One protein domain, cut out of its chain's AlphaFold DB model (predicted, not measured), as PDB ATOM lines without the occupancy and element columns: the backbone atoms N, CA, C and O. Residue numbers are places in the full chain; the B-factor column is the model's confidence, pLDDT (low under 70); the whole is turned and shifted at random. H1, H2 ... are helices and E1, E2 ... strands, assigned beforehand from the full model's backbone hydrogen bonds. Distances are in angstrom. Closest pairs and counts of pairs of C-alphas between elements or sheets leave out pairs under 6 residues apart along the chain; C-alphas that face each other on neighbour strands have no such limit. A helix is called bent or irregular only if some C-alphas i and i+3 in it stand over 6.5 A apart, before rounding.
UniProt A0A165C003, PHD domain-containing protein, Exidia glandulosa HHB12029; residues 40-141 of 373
ATOM      1  N   PHE A  40      72.035 -27.384  13.744       95.94
ATOM      2  CA  PHE A  40      71.410 -26.284  13.020       95.94
ATOM      3  C   PHE A  40      72.005 -26.175  11.629       95.94
ATOM      4  O   PHE A  40      73.217 -26.191  11.464       95.94
ATOM      5  N   PHE A  41      71.153 -26.000  10.632       96.62
ATOM      6  CA  PHE A  41      71.552 -25.595   9.293       96.62
ATOM      7  C   PHE A  41      71.037 -24.188   9.049       96.62
ATOM      8  O   PHE A  41      69.909 -23.855   9.419       96.62
ATOM      9  N   LEU A  42      71.860 -23.359   8.421       96.81
ATOM     10  CA  LEU A  42      71.499 -21.990   8.086       96.81
ATOM     11  C   LEU A  42      71.141 -21.900   6.605       96.81
ATOM     12  O   LEU A  42      71.684 -22.625   5.774       96.81
ATOM     13  N   ARG A  43      70.212 -21.005   6.286       95.94
ATOM     14  CA  ARG A  43      69.840 -20.627   4.923       95.94
ATOM     15  C   ARG A  43      69.797 -19.109   4.816       95.94
ATOM     16  O   ARG A  43      69.500 -18.435   5.802       95.94
ATOM     17  N   LYS A  44      70.042 -18.577   3.623       95.88
ATOM     18  CA  LYS A  44      69.772 -17.166   3.327       95.88
ATOM     19  C   LYS A  44      68.262 -16.964   3.181       95.88
ATOM     20  O   LYS A  44      67.576 -17.812   2.603       95.88
ATOM     21  N   ALA A  45      67.728 -15.886   3.744       93.75
ATOM     22  CA  ALA A  45      66.335 -15.511   3.538       93.75
ATOM     23  C   ALA A  45      66.113 -15.040   2.088       93.75
ATOM     24  O   ALA A  45      66.993 -14.452   1.467       93.75
ATOM     25  N   LYS A  46      64.925 -15.282   1.523       95.31
ATOM     26  CA  LYS A  46      64.620 -14.845   0.152       95.31
ATOM     27  C   LYS A  46      64.608 -13.310   0.094       95.31
ATOM     28  O   LYS A  46      63.818 -12.689   0.798       95.31
ATOM     29  N   GLY A  47      65.466 -12.721  -0.739       94.38
ATOM     30  CA  GLY A  47      65.514 -11.272  -0.978       94.38
ATOM     31  C   GLY A  47      66.236 -10.442   0.089       94.38
ATOM     32  O   GLY A  47      66.199  -9.221   0.009       94.38
ATOM     33  N   THR A  48      66.892 -11.066   1.073       92.62
ATOM     34  CA  THR A  48      67.779 -10.359   2.015       92.62
ATOM     35  C   THR A  48      69.010 -11.210   2.305       92.62
ATOM     36  O   THR A  48      68.908 -12.433   2.367       92.62
ATOM     37  N   ASP A  49      70.153 -10.583   2.572       91.06
ATOM     38  CA  ASP A  49      71.378 -11.291   2.981       91.06
ATOM     39  C   ASP A  49      71.344 -11.790   4.438       91.06
ATOM     40  O   ASP A  49      72.333 -12.291   4.973       91.06
ATOM     41  N   ASN A  50      70.181 -11.711   5.089       92.88
ATOM     42  CA  ASN A  50      70.003 -12.163   6.458       92.88
ATOM     43  C   ASN A  50      69.989 -13.695   6.542       92.88
ATOM     44  O   ASN A  50      69.241 -14.386   5.839       92.88
ATOM     45  N   LEU A  51      70.787 -14.228   7.467       95.06
ATOM     46  CA  LEU A  51      70.804 -15.650   7.791       95.06
ATOM     47  C   LEU A  51      69.575 -16.029   8.627       95.06
ATOM     48  O   LEU A  51      69.176 -15.334   9.561       95.06
ATOM     49  N   GLN A  52      68.978 -17.170   8.296       95.69
ATOM     50  CA  GLN A  52      67.883 -17.783   9.038       95.69
ATOM     51  C   GLN A  52      68.175 -19.256   9.308       95.69
ATOM     52  O   GLN A  52      68.836 -19.935   8.522       95.69
ATOM     53  N   ILE A  53      67.618 -19.778  10.398       95.62
ATOM     54  CA  ILE A  53      67.670 -21.211  10.692       95.62
ATOM     55  C   ILE A  53      66.751 -21.951   9.719       95.62
ATOM     56  O   ILE A  53      65.562 -21.649   9.595       95.62
ATOM     57  N   ASN A  54      67.297 -22.949   9.031       95.44
ATOM     58  CA  ASN A  54      66.528 -23.869   8.214       95.44
ATOM     59  C   ASN A  54      65.906 -24.944   9.112       95.44
ATOM     60  O   ASN A  54      66.499 -26.000   9.330       95.44
ATOM     61  N   TYR A  55      64.708 -24.679   9.629       93.31
ATOM     62  CA  TYR A  55      63.993 -25.596  10.524       93.31
ATOM     63  C   TYR A  55      63.599 -26.938   9.897       93.31
ATOM     64  O   TYR A  55      63.288 -27.857  10.639       93.31
ATOM     65  N   GLN A  56      63.590 -27.056   8.564       94.12
ATOM     66  CA  GLN A  56      63.296 -28.327   7.892       94.12
ATOM     67  C   GLN A  56      64.504 -29.268   7.925       94.12
ATOM     68  O   GLN A  56      64.343 -30.469   8.091       94.12
ATOM     69  N   LYS A  57      65.715 -28.713   7.780       95.00
ATOM     70  CA  LYS A  57      66.968 -29.484   7.791       95.00
ATOM     71  C   LYS A  57      67.570 -29.611   9.198       95.00
ATOM     72  O   LYS A  57      68.280 -30.567   9.495       95.00
ATOM     73  N   SER A  58      67.318 -28.624  10.056       94.25
ATOM     74  CA  SER A  58      67.806 -28.604  11.440       94.25
ATOM     75  C   SER A  58      67.020 -29.581  12.301       94.25
ATOM     76  O   SER A  58      65.799 -29.646  12.207       94.25
ATOM     77  N   HIS A  59      67.711 -30.280  13.193       91.69
ATOM     78  CA  HIS A  59      67.098 -31.213  14.129       91.69
ATOM     79  C   HIS A  59      67.602 -30.937  15.541       91.69
ATOM     80  O   HIS A  59      68.780 -30.668  15.765       91.69
ATOM     81  N   CYS A  60      66.701 -31.000  16.516       89.81
ATOM     82  CA  CYS A  60      67.071 -30.950  17.919       89.81
ATOM     83  C   CYS A  60      66.237 -31.950  18.713       89.81
ATOM     84  O   CYS A  60      65.022 -32.009  18.536       89.81
ATOM     85  N   ALA A  61      66.877 -32.703  19.613       86.56
ATOM     86  CA  ALA A  61      66.170 -33.672  20.447       86.56
ATOM     87  C   ALA A  61      65.221 -33.014  21.455       86.56
ATOM     88  O   ALA A  61      64.203 -33.593  21.808       86.56
ATOM     89  N   TYR A  62      65.488 -31.766  21.844       82.62
ATOM     90  CA  TYR A  62      64.606 -30.981  22.714       82.62
ATOM     91  C   TYR A  62      63.376 -30.398  21.988       82.62
ATOM     92  O   TYR A  62      62.676 -29.545  22.533       82.62
ATOM     93  N   GLY A  63      63.106 -30.837  20.755       82.31
ATOM     94  CA  GLY A  63      61.973 -30.404  19.945       82.31
ATOM     95  C   GLY A  63      62.258 -29.171  19.084       82.31
ATOM     96  O   GLY A  63      63.403 -28.772  18.853       82.31
ATOM     97  N   LYS A  64      61.183 -28.567  18.564       81.94
ATOM     98  CA  LYS A  64      61.254 -27.431  17.638       81.94
ATOM     99  C   LYS A  64      61.650 -26.156  18.384       81.94
ATOM    100  O   LYS A  64      60.804 -25.417  18.879       81.94
ATOM    101  N   LEU A  65      62.951 -25.889  18.455       80.56
ATOM    102  CA  LEU A  65      63.479 -24.619  18.946       80.56
ATOM    103  C   LEU A  65      63.029 -23.488  18.025       80.56
ATOM    104  O   LEU A  65      63.379 -23.475  16.853       80.56
ATOM    105  N   THR A  66      62.277 -22.530  18.555       86.12
ATOM    106  CA  THR A  66      61.978 -21.271  17.875       86.12
ATOM    107  C   THR A  66      62.959 -20.216  18.376       86.12
ATOM    108  O   THR A  66      62.946 -19.830  19.546       86.12
ATOM    109  N   MET A  67      63.862 -19.774  17.503       88.81
ATOM    110  CA  MET A  67      64.786 -18.677  17.788       88.81
ATOM    111  C   MET A  67      64.741 -17.665  16.648       88.81
ATOM    112  O   MET A  67      64.793 -18.025  15.471       88.81
ATOM    113  N   GLN A  68      64.646 -16.385  16.998       91.50
ATOM    114  CA  GLN A  68      64.786 -15.299  16.036       91.50
ATOM    115  C   GLN A  68      66.271 -14.979  15.882       91.50
ATOM    116  O   GLN A  68      66.893 -14.463  16.804       91.50
ATOM    117  N   TYR A  69      66.835 -15.334  14.726       94.50
ATOM    118  CA  TYR A  69      68.276 -15.243  14.487       94.50
ATOM    119  C   TYR A  69      68.811 -13.814  14.633       94.50
ATOM    120  O   TYR A  69      69.787 -13.612  15.343       94.50
ATOM    121  N   GLY A  70      68.143 -12.826  14.023       93.00
ATOM    122  CA  GLY A  70      68.573 -11.423  14.068       93.00
ATOM    123  C   GLY A  70      68.655 -10.874  15.494       93.00
ATOM    124  O   GLY A  70      69.695 -10.362  15.890       93.00
ATOM    125  N   THR A  71      67.602 -11.072  16.290       93.62
ATOM    126  CA  THR A  71      67.562 -10.645  17.696       93.62
ATOM    127  C   THR A  71      68.610 -11.361  18.546       93.62
ATOM    128  O   THR A  71      69.218 -10.746  19.410       93.62
ATOM    129  N   ALA A  72      68.842 -12.656  18.306       93.75
ATOM    130  CA  ALA A  72      69.823 -13.437  19.060       93.75
ATOM    131  C   ALA A  72      71.279 -13.129  18.667       93.75
ATOM    132  O   ALA A  72      72.185 -13.357  19.462       93.75
ATOM    133  N   ALA A  73      71.517 -12.636  17.450       95.12
ATOM    134  CA  ALA A  73      72.848 -12.266  16.974       95.12
ATOM    135  C   ALA A  73      73.339 -10.934  17.565       95.12
ATOM    136  O   ALA A  73      74.533 -10.644  17.506       95.12
ATOM    137  N   GLN A  74      72.435 -10.134  18.133       94.56
ATOM    138  CA  GLN A  74      72.745  -8.867  18.784       94.56
ATOM    139  C   GLN A  74      72.775  -9.057  20.302       94.56
ATOM    140  O   GLN A  74      71.823  -9.562  20.895       94.56
ATOM    141  N   SER A  75      73.868  -8.644  20.943       94.62
ATOM    142  CA  SER A  75      73.919  -8.566  22.400       94.62
ATOM    143  C   SER A  75      73.156  -7.329  22.881       94.62
ATOM    144  O   SER A  75      73.228  -6.252  22.293       94.62
ATOM    145  N   SER A  76      72.395  -7.492  23.957       94.00
ATOM    146  CA  SER A  76      71.648  -6.421  24.625       94.00
ATOM    147  C   SER A  76      71.752  -6.587  26.138       94.00
ATOM    148  O   SER A  76      72.100  -7.659  26.623       94.00
ATOM    149  N   GLU A  77      71.411  -5.565  26.917       92.75
ATOM    150  CA  GLU A  77      71.446  -5.670  28.384       92.75
ATOM    151  C   GLU A  77      70.525  -6.772  28.929       92.75
ATOM    152  O   GLU A  77      70.866  -7.468  29.886       92.75
ATOM    153  N   SER A  78      69.363  -6.965  28.296       91.69
ATOM    154  CA  SER A  78      68.391  -7.994  28.679       91.69
ATOM    155  C   SER A  78      68.762  -9.392  28.169       91.69
ATOM    156  O   SER A  78      68.357 -10.392  28.766       91.69
ATOM    157  N   SER A  79      69.549  -9.475  27.094       92.31
ATOM    158  CA  SER A  79      70.075 -10.713  26.518       92.31
ATOM    159  C   SER A  79      71.523 -10.495  26.070       92.31
ATOM    160  O   SER A  79      71.770 -10.199  24.898       92.31
ATOM    161  N   PRO A  80      72.505 -10.643  26.975       94.56
ATOM    162  CA  PRO A  80      73.876 -10.222  26.694       94.56
ATOM    163  C   PRO A  80      74.647 -11.147  25.765       94.56
ATOM    164  O   PRO A  80      75.739 -10.798  25.349       94.56
ATOM    165  N   SER A  81      74.101 -12.316  25.437       95.06
ATOM    166  CA  SER A  81      74.756 -13.304  24.587       95.06
ATOM    167  C   SER A  81      74.384 -13.110  23.118       95.06
ATOM    168  O   SER A  81      73.233 -13.332  22.754       95.06
ATOM    169  N   SER A  82      75.383 -12.846  22.279       96.06
ATOM    170  CA  SER A  82      75.360 -12.934  20.812       96.06
ATOM    171  C   SER A  82      75.736 -14.331  20.294       96.06
ATOM    172  O   SER A  82      76.042 -14.521  19.114       96.06
ATOM    173  N   ASN A  83      75.763 -15.338  21.177       95.94
ATOM    174  CA  ASN A  83      76.061 -16.715  20.801       95.94
ATOM    175  C   ASN A  83      74.952 -17.292  19.914       95.94
ATOM    176  O   ASN A  83      73.940 -17.786  20.411       95.94
ATOM    177  N   VAL A  84      75.166 -17.263  18.603       95.69
ATOM    178  CA  VAL A  84      74.288 -17.862  17.595       95.69
ATOM    179  C   VAL A  84      75.048 -18.887  16.755       95.69
ATOM    180  O   VAL A  84      76.274 -18.807  16.651       95.69
ATOM    181  N   PRO A  85      74.362 -19.862  16.132       96.44
ATOM    182  CA  PRO A  85      74.978 -20.703  15.117       96.44
ATOM    183  C   PRO A  85      75.432 -19.833  13.940       96.44
ATOM    184  O   PRO A  85      74.677 -18.996  13.458       96.44
ATOM    185  N   ILE A  86      76.642 -20.034  13.448       96.88
ATOM    186  CA  ILE A  86      77.229 -19.347  12.298       96.88
ATOM    187  C   ILE A  86      77.839 -20.378  11.348       96.88
ATOM    188  O   ILE A  86      78.153 -21.504  11.738       96.88
ATOM    189  N   ARG A  87      77.968 -20.027  10.068       96.88
ATOM    190  CA  ARG A  87      78.632 -20.899   9.091       96.88
ATOM    191  C   ARG A  87      80.137 -20.712   9.227       96.88
ATOM    192  O   ARG A  87      80.603 -19.577   9.223       96.88
ATOM    193  N   CYS A  88      80.882 -21.808   9.326       97.50
ATOM    194  CA  CYS A  88      82.329 -21.747   9.169       97.50
ATOM    195  C   CYS A  88      82.637 -21.455   7.686       97.50
ATOM    196  O   CYS A  88      82.138 -22.194   6.837       97.50
ATOM    197  N   PRO A  89      83.420 -20.413   7.349       96.81
ATOM    198  CA  PRO A  89      83.712 -20.062   5.956       96.81
ATOM    199  C   PRO A  89      84.629 -21.077   5.262       96.81
ATOM    200  O   PRO A  89      84.729 -21.078   4.040       96.81
ATOM    201  N   TRP A  90      85.290 -21.950   6.025       97.38
ATOM    202  CA  TRP A  90      86.138 -23.016   5.495       97.38
ATOM    203  C   TRP A  90      85.403 -24.353   5.344       97.38
ATOM    204  O   TRP A  90      85.909 -25.268   4.697       97.38
ATOM    205  N   CYS A  91      84.215 -24.483   5.938       97.00
ATOM    206  CA  CYS A  91      83.365 -25.650   5.748       97.00
ATOM    207  C   CYS A  91      82.529 -25.509   4.470       97.00
ATOM    208  O   CYS A  91      82.070 -24.410   4.152       97.00
ATOM    209  N   PRO A  92      82.238 -26.621   3.772       96.06
ATOM    210  CA  PRO A  92      81.312 -26.585   2.657       96.06
ATOM    211  C   PRO A  92      79.910 -26.182   3.119       96.06
ATOM    212  O   PRO A  92      79.489 -26.428   4.251       96.06
ATOM    213  N   GLU A  93      79.157 -25.594   2.195       94.38
ATOM    214  CA  GLU A  93      77.859 -24.982   2.464       94.38
ATOM    215  C   GLU A  93      76.814 -25.919   3.084       94.38
ATOM    216  O   GLU A  93      75.866 -25.461   3.731       94.38
ATOM    217  N   THR A  94      76.985 -27.220   2.858       94.75
ATOM    218  CA  THR A  94      76.096 -28.299   3.279       94.75
ATOM    219  C   THR A  94      76.255 -28.685   4.744       94.75
ATOM    220  O   THR A  94      75.345 -29.339   5.261       94.75
ATOM    221  N   GLN A  95      77.353 -28.280   5.394       96.00
ATOM    222  CA  GLN A  95      77.688 -28.624   6.777       96.00
ATOM    223  C   GLN A  95      76.807 -27.888   7.793       96.00
ATOM    224  O   GLN A  95      76.258 -26.817   7.499       96.00
ATOM    225  N   PRO A  96      76.636 -28.458   8.998       96.69
ATOM    226  CA  PRO A  96      75.901 -27.795  10.053       96.69
ATOM    227  C   PRO A  96      76.648 -26.554  10.548       96.69
ATOM    228  O   PRO A  96      77.875 -26.468  10.523       96.69
ATOM    229  N   ALA A  97      75.878 -25.581  11.014       97.06
ATOM    230  CA  ALA A  97      76.393 -24.370  11.619       97.06
ATOM    231  C   ALA A  97      77.057 -24.665  12.969       97.06
ATOM    232  O   ALA A  97      76.615 -25.521  13.740       97.06
ATOM    233  N   VAL A  98      78.095 -23.893  13.263       96.31
ATOM    234  CA  VAL A  98      78.883 -23.956  14.492       96.31
ATOM    235  C   VAL A  98      78.508 -22.763  15.357       96.31
ATOM    236  O   VAL A  98      78.344 -21.661  14.853       96.31
ATOM    237  N   TRP A  99      78.343 -22.948  16.663       95.75
ATOM    238  CA  TRP A  99      78.063 -21.827  17.567       95.75
ATOM    239  C   TRP A  99      79.219 -20.824  17.582       95.75
ATOM    240  O   TRP A  99      80.374 -21.242  17.649       95.75
ATOM    241  N   LYS A 100      78.911 -19.519  17.566       96.06
ATOM    242  CA  LYS A 100      79.892 -18.421  17.504       96.06
ATOM    243  C   LYS A 100      81.049 -18.601  18.487       96.06
ATOM    244  O   LYS A 100      82.203 -18.523  18.082       96.06
ATOM    245  N   TYR A 101      80.753 -18.919  19.748       95.12
ATOM    246  CA  TYR A 101      81.785 -19.080  20.785       95.12
ATOM    247  C   TYR A 101      82.687 -20.303  20.586       95.12
ATOM    248  O   TYR A 101      83.794 -20.340  21.109       95.12
ATOM    249  N   ASN A 102      82.241 -21.284  19.799       94.56
ATOM    250  CA  ASN A 102      82.981 -22.514  19.528       94.56
ATOM    251  C   ASN A 102      83.642 -22.504  18.142       94.56
ATOM    252  O   ASN A 102      84.231 -23.510  17.745       94.56
ATOM    253  N   LEU A 103      83.545 -21.402  17.385       95.81
ATOM    254  CA  LEU A 103      84.053 -21.337  16.015       95.81
ATOM    255  C   LEU A 103      85.572 -21.553  15.956       95.81
ATOM    256  O   LEU A 103      86.033 -22.340  15.134       95.81
ATOM    257  N   LEU A 104      86.341 -20.918  16.847       96.38
ATOM    258  CA  LEU A 104      87.804 -21.051  16.869       96.38
ATOM    259  C   LEU A 104      88.251 -22.476  17.216       96.38
ATOM    260  O   LEU A 104      89.174 -23.011  16.608       96.38
ATOM    261  N   GLN A 105      87.568 -23.124  18.159       94.88
ATOM    262  CA  GLN A 105      87.870 -24.508  18.519       94.88
ATOM    263  C   GLN A 105      87.518 -25.470  17.376       94.88
ATOM    264  O   GLN A 105      88.275 -26.395  17.088       94.88
ATOM    265  N   HIS A 106      86.383 -25.249  16.707       95.75
ATOM    266  CA  HIS A 106      86.027 -25.990  15.501       95.75
ATOM    267  C   HIS A 106      87.090 -25.817  14.411       95.75
ATOM    268  O   HIS A 106      87.512 -26.814  13.837       95.75
ATOM    269  N   ALA A 107      87.562 -24.592  14.178       97.06
ATOM    270  CA  ALA A 107      88.634 -24.297  13.234       97.06
ATOM    271  C   ALA A 107      89.909 -25.099  13.521       97.06
ATOM    272  O   ALA A 107      90.374 -25.815  12.644       97.06
ATOM    273  N   ARG A 108      90.402 -25.084  14.764       96.38
ATOM    274  CA  ARG A 108      91.590 -25.862  15.162       96.38
ATOM    275  C   ARG A 108      91.431 -27.368  14.922       96.38
ATOM    276  O   ARG A 108      92.377 -28.025  14.512       96.38
ATOM    277  N   LYS A 109      90.237 -27.917  15.179       95.00
ATOM    278  CA  LYS A 109      89.970 -29.365  15.080       95.00
ATOM    279  C   LYS A 109      89.676 -29.836  13.656       95.00
ATOM    280  O   LYS A 109      90.158 -30.884  13.248       95.00
ATOM    281  N   ALA A 110      88.846 -29.101  12.922       95.69
ATOM    282  CA  ALA A 110      88.366 -29.491  11.596       95.69
ATOM    283  C   ALA A 110      89.242 -28.951  10.457       95.69
ATOM    284  O   ALA A 110      89.187 -29.471   9.344       95.69
ATOM    285  N   HIS A 111      90.039 -27.912  10.721       96.62
ATOM    286  CA  HIS A 111      90.853 -27.218   9.727       96.62
ATOM    287  C   HIS A 111      92.284 -26.969  10.243       96.62
ATOM    288  O   HIS A 111      92.712 -25.820  10.306       96.62
ATOM    289  N   PRO A 112      93.054 -28.024  10.582       96.62
ATOM    290  CA  PRO A 112      94.380 -27.880  11.196       96.62
ATOM    291  C   PRO A 112      95.417 -27.185  10.299       96.62
ATOM    292  O   PRO A 112      96.409 -26.671  10.796       96.62
ATOM    293  N   LEU A 113      95.192 -27.160   8.980       97.88
ATOM    294  CA  LEU A 113      96.081 -26.520   8.005       97.88
ATOM    295  C   LEU A 113      95.827 -25.013   7.829       97.88
ATOM    296  O   LEU A 113      96.538 -24.370   7.062       97.88
ATOM    297  N   ARG A 114      94.788 -24.454   8.460       97.62
ATOM    298  CA  ARG A 114      94.434 -23.033   8.345       97.62
ATOM    299  C   ARG A 114      94.637 -22.327   9.672       97.62
ATOM    300  O   ARG A 114      94.343 -22.892  10.723       97.62
ATOM    301  N   ASP A 115      95.085 -21.079   9.610       97.56
ATOM    302  CA  ASP A 115      95.302 -20.264  10.801       97.56
ATOM    303  C   ASP A 115      93.964 -19.752  11.375       97.56
ATOM    304  O   ASP A 115      93.248 -19.003  10.699       97.56
ATOM    305  N   PRO A 116      93.598 -20.107  12.626       97.25
ATOM    306  CA  PRO A 116      92.397 -19.602  13.292       97.25
ATOM    307  C   PRO A 116      92.307 -18.072  13.384       97.25
ATOM    308  O   PRO A 116      91.205 -17.559  13.609       97.25
ATOM    309  N   ALA A 117      93.416 -17.341  13.221       96.62
ATOM    310  CA  ALA A 117      93.441 -15.881  13.284       96.62
ATOM    311  C   ALA A 117      92.488 -15.212  12.275       96.62
ATOM    312  O   ALA A 117      91.843 -14.216  12.609       96.62
ATOM    313  N   GLU A 118      92.295 -15.796  11.084       96.44
ATOM    314  CA  GLU A 118      91.373 -15.264  10.061       96.44
ATOM    315  C   GLU A 118      89.912 -15.206  10.546       96.44
ATOM    316  O   GLU A 118      89.112 -14.393  10.079       96.44
ATOM    317  N   LEU A 119      89.545 -16.057  11.510       96.75
ATOM    318  CA  LEU A 119      88.186 -16.150  12.048       96.75
ATOM    319  C   LEU A 119      87.959 -15.286  13.289       96.75
ATOM    320  O   LEU A 119      86.823 -15.219  13.768       96.75
ATOM    321  N   LEU A 120      88.987 -14.605  13.805       95.69
ATOM    322  CA  LEU A 120      88.880 -13.800  15.025       95.69
ATOM    323  C   LEU A 120      87.804 -12.723  14.911       95.69
ATOM    324  O   LEU A 120      87.037 -12.540  15.849       95.69
ATOM    325  N   ASN A 121      87.682 -12.071  13.753       94.88
ATOM    326  CA  ASN A 121      86.667 -11.037  13.531       94.88
ATOM    327  C   ASN A 121      85.238 -11.591  13.622       94.88
ATOM    328  O   ASN A 121      84.356 -10.944  14.182       94.88
ATOM    329  N   VAL A 122      85.016 -12.810  13.122       95.00
ATOM    330  CA  VAL A 122      83.702 -13.473  13.145       95.00
ATOM    331  C   VAL A 122      83.391 -14.030  14.539       95.00
ATOM    332  O   VAL A 122      82.261 -13.938  15.021       95.00
ATOM    333  N   ALA A 123      84.400 -14.588  15.210       95.50
ATOM    334  CA  ALA A 123      84.284 -15.151  16.553       95.50
ATOM    335  C   ALA A 123      84.343 -14.093  17.671       95.50
ATOM    336  O   ALA A 123      84.138 -14.433  18.837       95.50
ATOM    337  N   LYS A 124      84.604 -12.820  17.343       95.00
ATOM    338  CA  LYS A 124      84.808 -11.750  18.324       95.00
ATOM    339  C   LYS A 124      83.586 -11.593  19.229       95.00
ATOM    340  O   LYS A 124      82.465 -11.335  18.780       95.00
ATOM    341  N   VAL A 125      83.832 -11.728  20.526       95.88
ATOM    342  CA  VAL A 125      82.879 -11.441  21.602       95.88
ATOM    343  C   VAL A 125      83.161 -10.022  22.088       95.88
ATOM    344  O   VAL A 125      84.313  -9.704  22.398       95.88
ATOM    345  N   GLY A 126      82.142  -9.160  22.109       95.31
ATOM    346  CA  GLY A 126      82.305  -7.756  22.506       95.31
ATOM    347  C   GLY A 126      82.706  -7.614  23.979       95.31
ATOM    348  O   GLY A 126      82.371  -8.472  24.792       95.31
ATOM    349  N   ALA A 127      83.406  -6.533  24.343       95.38
ATOM    350  CA  ALA A 127      83.798  -6.284  25.738       95.38
ATOM    351  C   ALA A 127      82.573  -6.163  26.665       95.38
ATOM    352  O   ALA A 127      82.489  -6.862  27.672       95.38
ATOM    353  N   THR A 128      81.564  -5.396  26.244       94.94
ATOM    354  CA  THR A 128      80.287  -5.235  26.961       94.94
ATOM    355  C   THR A 128      79.564  -6.567  27.166       94.94
ATOM    356  O   THR A 128      79.075  -6.875  28.249       94.94
ATOM    357  N   GLU A 129      79.542  -7.412  26.137       96.19
ATOM    358  CA  GLU A 129      78.990  -8.763  26.203       96.19
ATOM    359  C   GLU A 129      79.754  -9.644  27.202       96.19
ATOM    360  O   GLU A 129      79.123 -10.319  28.019       96.19
ATOM    361  N   LYS A 130      81.094  -9.607  27.206       95.62
ATOM    362  CA  LYS A 130      81.912 -10.339  28.189       95.62
ATOM    363  C   LYS A 130      81.606  -9.893  29.621       95.62
ATOM    364  O   LYS A 130      81.434 -10.744  30.493       95.62
ATOM    365  N   GLU A 131      81.499  -8.590  29.865       96.50
ATOM    366  CA  GLU A 131      81.178  -8.030  31.184       96.50
ATOM    367  C   GLU A 131      79.787  -8.452  31.665       96.50
ATOM    368  O   GLU A 131      79.628  -8.937  32.790       96.50
ATOM    369  N   LEU A 132      78.776  -8.348  30.800       94.94
ATOM    370  CA  LEU A 132      77.412  -8.754  31.131       94.94
ATOM    371  C   LEU A 132      77.308 -10.269  31.362       94.94
ATOM    372  O   LEU A 132      76.618 -10.707  32.286       94.94
ATOM    373  N   LEU A 133      78.023 -11.087  30.584       94.56
ATOM    374  CA  LEU A 133      78.096 -12.535  30.805       94.56
ATOM    375  C   LEU A 133      78.799 -12.879  32.119       94.56
ATOM    376  O   LEU A 133      78.313 -13.741  32.853       94.56
ATOM    377  N   LYS A 134      79.888 -12.177  32.458       94.19
ATOM    378  CA  LYS A 134      80.576 -12.314  33.750       94.19
ATOM    379  C   LYS A 134      79.628 -11.980  34.903       94.19
ATOM    380  O   LYS A 134      79.551 -12.748  35.857       94.19
ATOM    381  N   LYS A 135      78.839 -10.908  34.782       94.88
ATOM    382  CA  LYS A 135      77.813 -10.522  35.766       94.88
ATOM    383  C   LYS A 135      76.730 -11.589  35.932       94.88
ATOM    384  O   LYS A 135      76.363 -11.914  37.057       94.88
ATOM    385  N   ILE A 136      76.223 -12.170  34.842       92.44
ATOM    386  CA  ILE A 136      75.252 -13.276  34.924       92.44
ATOM    387  C   ILE A 136      75.873 -14.500  35.602       92.44
ATOM    388  O   ILE A 136      75.209 -15.157  36.406       92.44
ATOM    389  N   TRP A 137      77.127 -14.817  35.279       90.00
ATOM    390  CA  TRP A 137      77.834 -15.959  35.847       90.00
ATOM    391  C   TRP A 137      78.015 -15.824  37.359       90.00
ATOM    392  O   TRP A 137      77.625 -16.723  38.100       90.00
ATOM    393  N   THR A 138      78.509 -14.680  37.838       90.56
ATOM    394  CA  THR A 138      78.674 -14.435  39.282       90.56
ATOM    395  C   THR A 138      77.333 -14.432  40.015       90.56
ATOM    396  O   THR A 138      77.216 -14.999  41.099       90.56
ATOM    397  N   GLN A 139      76.279 -13.884  39.402       89.50
ATOM    398  CA  GLN A 139      74.931 -13.881  39.979       89.50
ATOM    399  C   GLN A 139      74.255 -15.257  40.009       89.50
ATOM    400  O   GLN A 139      73.299 -15.432  40.763       89.50
ATOM    401  N   ARG A 140      74.707 -16.235  39.212       86.62
ATOM    402  CA  ARG A 140      74.083 -17.569  39.150       86.62
ATOM    403  C   ARG A 140      74.167 -18.315  40.482       86.62
ATOM    404  O   ARG A 140      73.219 -19.007  40.836       86.62
ATOM    405  N   HIS A 141      75.270 -18.147  41.203       82.69
ATOM    406  CA  HIS A 141      75.507 -18.806  42.491       82.69
ATOM    407  C   HIS A 141      74.853 -18.063  43.662       82.69
ATOM    408  O   HIS A 141      74.653 -18.624  44.738       82.69
TER     409      HIS A 141
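What this domain is: This is residues 40 to 141 of the 373 residues of the protein "PHD domain-containing protein" of Exidia glandulosa HHB12029 (UniProt A0A165C003). One long loop, residues 74 to 99, runs through the middle of this domain, with small elements set round it: a short hairpin of two strands, E1 and E2, with the little helix H1 near E2 on one side, and a helical hairpin of two irregular helices, H2 and H3, on another. The longest helix, H4, follows H3 and sits by itself at an end, apart from the other named elements. The printed part has 102 residues with two named strands and four named helices, in the order E1, E2, H1, H2, H3, H4; the one sheet has the order E1 - E2 and is antiparallel. Under half of the residues are in named elements, 38 in helices and 6 in strands, and the class is mostly helix. The whole is only just compact, close to loose, with a radius of gyration of the C-alphas of 14.9 A and spans of 39 by 35 by 30 A.

How they stand to each other: The sheet is made of E1, residues 42 to 44, and E2, residues 51 to 53, antiparallel neighbours that form a hairpin, with 136 degrees between their directions. C-alphas 42 and 53 face each other at 4.7 A, and 44 and 51 at 4.8 A. Across the pair, N 43 and O 52 are within hydrogen-bond range at 2.8 A, as are N 52 and O 43 at 2.8 A. The closest C-alphas of E2 and H1, residues 69 to 73, are those of Gln 52 and Tyr 69, 6.0 A apart. H1 is apart from E1. Residues 85 to 86 pair with residues 98 to 99, antiparallel, in stretches too short to be named. H2, residues 100 to 110, and H3, residues 116 to 123, touch, and their closest C-alphas are those of Lys 100 and Ala 123, 5.6 A apart. They run opposite ways at a shallow tilt of 21 degrees and form a helical hairpin, their centres 9.6 A apart. H2 and H3 are both apart from E1, E2 and H1. H4, residues 127 to 140, is apart from E1, E2, H1, H2 and H3. Every O i to N i+4 pair is within hydrogen-bond range in H1 and H4; in H2 it is 5 of 7, and in H3 1 of 4, beside 4 of 5 O i to N i+3 pairs.

Where its parts are: E1 begins with C-alpha 42 at (71.499, -21.990, 8.086) and ends at Lys 44. E2 runs from Leu 51 to Ile 53, and H1 from Tyr 69 to Ala 73. H2, from Lys 100 to Ala 110, is 15.1 A from first to last C-alpha and begins with C-alpha 100 at (79.892, -18.421, 17.504). It is irregular, with C-alphas 101 and 104 7.4 A apart. H3, from Pro 116 to Ala 123, is 9.8 A long and also irregular, with C-alphas 118 and 121 7.2 A apart. H4, from Ala 127 to Arg 140, is 20.0 A long and ends with C-alpha 140 at (74.083, -17.569, 39.150).

The domain as a whole: The two C-alphas farthest apart are those of Gly 47 and His 141, at 45.2 A. The printed part has no cut. Two links are long: E2 to H1 with 15 residues and H1 to H2 with 26. The link from E1 to E2 is short, with 6 residues, and those from H2 to H3 and from H3 to H4 are tight. The mean pLDDT of the printed part is 94.1, and no printed residue is under 70.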